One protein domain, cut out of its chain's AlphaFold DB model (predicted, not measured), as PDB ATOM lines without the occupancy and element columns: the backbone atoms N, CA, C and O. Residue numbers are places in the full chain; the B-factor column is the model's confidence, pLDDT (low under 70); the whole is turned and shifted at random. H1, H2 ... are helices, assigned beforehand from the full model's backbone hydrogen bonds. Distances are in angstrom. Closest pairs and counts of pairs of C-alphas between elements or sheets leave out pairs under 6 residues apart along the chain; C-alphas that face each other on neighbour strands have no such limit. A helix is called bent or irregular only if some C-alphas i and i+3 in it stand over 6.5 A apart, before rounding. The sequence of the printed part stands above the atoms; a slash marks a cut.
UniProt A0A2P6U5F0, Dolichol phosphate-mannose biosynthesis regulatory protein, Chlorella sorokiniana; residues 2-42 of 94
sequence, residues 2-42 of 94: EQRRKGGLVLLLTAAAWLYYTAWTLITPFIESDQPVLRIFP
ATOM      1  N   GLU A   2     224.112 276.933 121.531       72.75
ATOM      2  CA  GLU A   2     223.811 276.744 122.965       72.75
ATOM      3  C   GLU A   2     224.477 277.761 123.917       72.75
ATOM      4  O   GLU A   2     223.833 278.278 124.829       72.75
ATOM      5  N   GLN A   3     225.736 278.138 123.656       73.81
ATOM      6  CA  GLN A   3     226.468 279.108 124.487       73.81
ATOM      7  C   GLN A   3     225.821 280.503 124.502       73.81
ATOM      8  O   GLN A   3     225.823 281.183 125.523       73.81
ATOM      9  N   ARG A   4     225.207 280.921 123.385       78.75
ATOM     10  CA  ARG A   4     224.522 282.221 123.284       78.75
ATOM     11  C   ARG A   4     223.214 282.234 124.074       78.75
ATOM     12  O   ARG A   4     222.869 283.249 124.667       78.75
ATOM     13  N   ARG A   5     222.516 281.095 124.121       81.25
ATOM     14  CA  ARG A   5     221.252 280.939 124.851       81.25
ATOM     15  C   ARG A   5     221.475 280.962 126.363       81.25
ATOM     16  O   ARG A   5     220.774 281.675 127.072       81.25
ATOM     17  N   LYS A   6     222.507 280.252 126.833       88.75
ATOM     18  CA  LYS A   6     222.948 280.287 128.237       88.75
ATOM     19  C   LYS A   6     223.426 281.682 128.640       88.75
ATOM     20  O   LYS A   6     223.020 282.173 129.685       88.75
ATOM     21  N   GLY A   7     224.208 282.345 127.784       88.25
ATOM     22  CA  GLY A   7     224.645 283.725 128.012       88.25
ATOM     23  C   GLY A   7     223.477 284.702 128.160       88.25
ATOM     24  O   GLY A   7     223.450 285.471 129.113       88.25
ATOM     25  N   GLY A   8     222.475 284.623 127.276       89.81
ATOM     26  CA  GLY A   8     221.268 285.449 127.369       89.81
ATOM     27  C   GLY A   8     220.460 285.203 128.648       89.81
ATOM     28  O   GLY A   8     220.033 286.156 129.293       89.81
ATOM     29  N   LEU A   9     220.307 283.939 129.061       91.81
ATOM     30  CA  LEU A   9     219.653 283.580 130.326       91.81
ATOM     31  C   LEU A   9     220.384 284.161 131.542       91.81
ATOM     32  O   LEU A   9     219.748 284.751 132.409       91.81
ATOM     33  N   VAL A  10     221.713 284.035 131.590       93.94
ATOM     34  CA  VAL A  10     222.526 284.618 132.669       93.94
ATOM     35  C   VAL A  10     222.399 286.138 132.685       93.94
ATOM     36  O   VAL A  10     222.262 286.721 133.759       93.94
ATOM     37  N   LEU A  11     222.386 286.783 131.514       92.75
ATOM     38  CA  LEU A  11     222.222 288.233 131.415       92.75
ATOM     39  C   LEU A  11     220.871 288.685 131.979       92.75
ATOM     40  O   LEU A  11     220.822 289.619 132.773       92.75
ATOM     41  N   LEU A  12     219.788 288.001 131.598       94.81
ATOM     42  CA  LEU A  12     218.436 288.308 132.068       94.81
ATOM     43  C   LEU A  12     218.298 288.096 133.575       94.81
ATOM     44  O   LEU A  12     217.762 288.961 134.263       94.81
ATOM     45  N   LEU A  13     218.816 286.983 134.099       94.81
ATOM     46  CA  LEU A  13     218.809 286.704 135.537       94.81
ATOM     47  C   LEU A  13     219.605 287.755 136.316       94.81
ATOM     48  O   LEU A  13     219.127 288.264 137.327       94.81
ATOM     49  N   THR A  14     220.787 288.119 135.821       94.31
ATOM     50  CA  THR A  14     221.630 289.149 136.443       94.31
ATOM     51  C   THR A  14     220.942 290.514 136.412       94.31
ATOM     52  O   THR A  14     220.919 291.207 137.424       94.31
ATOM     53  N   ALA A  15     220.325 290.887 135.287       94.00
ATOM     54  CA  ALA A  15     219.582 292.138 135.161       94.00
ATOM     55  C   ALA A  15     218.372 292.187 136.107       94.00
ATOM     56  O   ALA A  15     218.150 293.197 136.773       94.00
ATOM     57  N   ALA A  16     217.617 291.090 136.218       94.12
ATOM     58  CA  ALA A  16     216.492 290.990 137.142       94.12
ATOM     59  C   ALA A  16     216.946 291.092 138.610       94.12
ATOM     60  O   ALA A  16     216.354 291.844 139.384       94.12
ATOM     61  N   ALA A  17     218.025 290.397 138.982       90.94
ATOM     62  CA  ALA A  17     218.607 290.477 140.321       90.94
ATOM     63  C   ALA A  17     219.105 291.895 140.650       90.94
ATOM     64  O   ALA A  17     218.867 292.397 141.747       90.94
ATOM     65  N   TRP A  18     219.740 292.567 139.685       89.50
ATOM     66  CA  TRP A  18     220.185 293.953 139.821       89.50
ATOM     67  C   TRP A  18     219.019 294.922 140.049       89.50
ATOM     68  O   TRP A  18     219.084 295.776 140.936       89.50
ATOM     69  N   LEU A  19     217.933 294.774 139.284       91.81
ATOM     70  CA  LEU A  19     216.723 295.579 139.453       91.81
ATOM     71  C   LEU A  19     216.076 295.343 140.818       91.81
ATOM     72  O   LEU A  19     215.722 296.312 141.484       91.81
ATOM     73  N   TYR A  20     215.975 294.087 141.263       88.88
ATOM     74  CA  TYR A  20     215.452 293.758 142.590       88.88
ATOM     75  C   TYR A  20     216.295 294.393 143.703       88.88
ATOM     76  O   TYR A  20     215.746 295.031 144.596       88.88
ATOM     77  N   TYR A  21     217.624 294.293 143.618       84.81
ATOM     78  CA  TYR A  21     218.535 294.896 144.592       84.81
ATOM     79  C   TYR A  21     218.452 296.429 144.609       84.81
ATOM     80  O   TYR A  21     218.415 297.038 145.679       84.81
ATOM     81  N   THR A  22     218.390 297.056 143.433       84.31
ATOM     82  CA  THR A  22     218.281 298.517 143.302       84.31
ATOM     83  C   THR A  22     216.944 299.008 143.844       84.31
ATOM     84  O   THR A  22     216.906 299.944 144.633       84.31
ATOM     85  N   ALA A  23     215.842 298.350 143.477       85.56
ATOM     86  CA  ALA A  23     214.525 298.673 144.010       85.56
ATOM     87  C   ALA A  23     214.499 298.492 145.531       85.56
ATOM     88  O   ALA A  23     214.057 299.385 146.244       85.56
ATOM     89  N   TRP A  24     215.042 297.387 146.045       83.81
ATOM     90  CA  TRP A  24     215.137 297.135 147.478       83.81
ATOM     91  C   TRP A  24     215.926 298.224 148.216       83.81
ATOM     92  O   TRP A  24     215.402 298.806 149.162       83.81
ATOM     93  N   THR A  25     217.143 298.556 147.778       81.50
ATOM     94  CA  THR A  25     217.978 299.593 148.417       81.50
ATOM     95  C   THR A  25     217.357 300.986 148.336       81.50
ATOM     96  O   THR A  25     217.447 301.739 149.303       81.50
ATOM     97  N   LEU A  26     216.695 301.319 147.224       82.94
ATOM     98  CA  LEU A  26     216.080 302.630 147.024       82.94
ATOM     99  C   LEU A  26     214.767 302.784 147.794       82.94
ATOM    100  O   LEU A  26     214.510 303.854 148.320       82.94
ATOM    101  N   ILE A  27     213.948 301.733 147.878       80.44
ATOM    102  CA  ILE A  27     212.628 301.764 148.527       80.44
ATOM    103  C   ILE A  27     212.746 301.640 150.052       80.44
ATOM    104  O   ILE A  27     212.000 302.290 150.782       80.44
ATOM    105  N   THR A  28     213.702 300.844 150.544       78.31
ATOM    106  CA  THR A  28     213.932 300.604 151.980       78.31
ATOM    107  C   THR A  28     213.960 301.867 152.862       78.31
ATOM    108  O   THR A  28     213.335 301.825 153.922       78.31
ATOM    109  N   PRO A  29     214.638 302.979 152.502       77.06
ATOM    110  CA  PRO A  29     214.664 304.182 153.341       77.06
ATOM    111  C   PRO A  29     213.336 304.950 153.392       77.06
ATOM    112  O   PRO A  29     213.157 305.760 154.294       77.06
ATOM    113  N   PHE A  30     212.413 304.721 152.452       77.75
ATOM    114  CA  PHE A  30     211.144 305.454 152.371       77.75
ATOM    115  C   PHE A  30     209.961 304.716 153.016       77.75
ATOM    116  O   PHE A  30     208.885 305.296 153.131       77.75
ATOM    117  N   ILE A  31     210.130 303.452 153.427       72.19
ATOM    118  CA  ILE A  31     209.059 302.644 154.030       72.19
ATOM    119  C   ILE A  31     209.274 302.494 155.543       72.19
ATOM    120  O   ILE A  31     210.325 302.049 156.008       72.19
ATOM    121  N   GLU A  32     208.235 302.811 156.316       67.88
ATOM    122  CA  GLU A  32     208.190 302.612 157.766       67.88
ATOM    123  C   GLU A  32     208.175 301.120 158.156       67.88
ATOM    124  O   GLU A  32     207.643 300.259 157.458       67.88
ATOM    125  N   SER A  33     208.765 300.804 159.311       64.62
ATOM    126  CA  SER A  33     209.017 299.439 159.815       64.62
ATOM    127  C   SER A  33     207.812 298.516 159.963       64.62
ATOM    128  O   SER A  33     208.017 297.311 160.058       64.62
ATOM    129  N   ASP A  34     206.601 299.061 160.022       66.94
ATOM    130  CA  ASP A  34     205.379 298.319 160.355       66.94
ATOM    131  C   ASP A  34     204.562 297.909 159.112       66.94
ATOM    132  O   ASP A  34     203.464 297.365 159.191       66.94
ATOM    133  N   GLN A  35     205.093 298.171 157.915       69.62
ATOM    134  CA  GLN A  35     204.402 297.879 156.664       69.62
ATOM    135  C   GLN A  35     204.635 296.414 156.236       69.62
ATOM    136  O   GLN A  35     205.786 295.985 156.106       69.62
ATOM    137  N   PRO A  36     203.584 295.638 155.898       68.69
ATOM    138  CA  PRO A  36     203.708 294.238 155.465       68.69
ATOM    139  C   PRO A  36     204.517 294.068 154.170       68.69
ATOM    140  O   PRO A  36     205.009 292.978 153.883       68.69
ATOM    141  N   VAL A  37     204.709 295.155 153.416       68.75
ATOM    142  CA  VAL A  37     205.574 295.231 152.232       68.75
ATOM    143  C   VAL A  37     207.026 294.850 152.568       68.75
ATOM    144  O   VAL A  37     207.704 294.256 151.733       68.75
ATOM    145  N   LEU A  38     207.486 295.078 153.808       67.06
ATOM    146  CA  LEU A  38     208.825 294.674 154.248       67.06
ATOM    147  C   LEU A  38     209.026 293.155 154.339       67.06
ATOM    148  O   LEU A  38     210.170 292.724 154.342       67.06
ATOM    149  N   ARG A  39     207.975 292.318 154.362       69.06
ATOM    150  CA  ARG A  39     208.146 290.846 154.343       69.06
ATOM    151  C   ARG A  39     208.709 290.318 153.023       69.06
ATOM    152  O   ARG A  39     209.241 289.215 152.990       69.06
ATOM    153  N   ILE A  40     208.559 291.085 151.944       71.75
ATOM    154  CA  ILE A  40     209.040 290.738 150.601       71.75
ATOM    155  C   ILE A  40     210.520 291.130 150.441       71.75
ATOM    156  O   ILE A  40     211.189 290.684 149.508       71.75
ATOM    157  N   PHE A  41     211.037 291.956 151.354       71.06
ATOM    158  CA  PHE A  41     212.387 292.493 151.327       71.06
ATOM    159  C   PHE A  41     213.242 291.891 152.454       71.06
ATOM    160  O   PHE A  41     212.759 291.725 153.575       71.06
ATOM    161  N   PRO A  42     214.524 291.573 152.201       71.31
ATOM    162  CA  PRO A  42     215.442 291.183 153.262       71.31
ATOM    163  C   PRO A  42     215.579 292.288 154.327       71.31
ATOM    164  O   PRO A  42     215.317 293.464 154.034       71.31
TER     165      PRO A  42
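What this domain is: This is residues 2 to 42 of the 94 residues of the protein "Dolichol phosphate-mannose biosynthesis regulatory protein" of Chlorella sorokiniana (UniProt A0A2P6U5F0). From residue 2 one long helix, H1, runs out as a rod; at its far end the backbone folds back in a small hook that holds the short helix H2. Residues 2 to 19 of H1 stick out free. The printed part has 41 residues with two named helices, H1 then H2, and no named strand, an all-helix class. It is extended, with a radius of gyration of the C-alphas of 14.7 A and spans of 47 by 16 by 9 A.

How they stand to each other: Begin at H1, residues 2 to 30, and go on through a tight link of 5 residues to H2, residues 36 to 40. The two are near each other, their closest C-alphas 8.1 A apart. Look along the backbones: O i to N i+4 is within hydrogen-bond range in 23 of 25 pairs of H1 and 0 of 1 in H2, where 2 of 2 O i to N i+3 pairs are.

Where its parts are: Find C-alpha 2 at (223.811, 276.744, 122.965); from there H1 runs 43.0 A to C-alpha 30 at (211.144, 305.454, 152.371). It is only just irregular: C-alphas 26 and 29 are 6.7 A apart. H2 runs 8.0 A to C-alpha 40 at (209.040, 290.738, 150.601).

The domain as a whole: The C-alphas farthest apart, of Glu 2 and Asp 34, are 46.9 A apart. The printed part has no cut. Residues 32 to 39 of this model have pLDDT under 70.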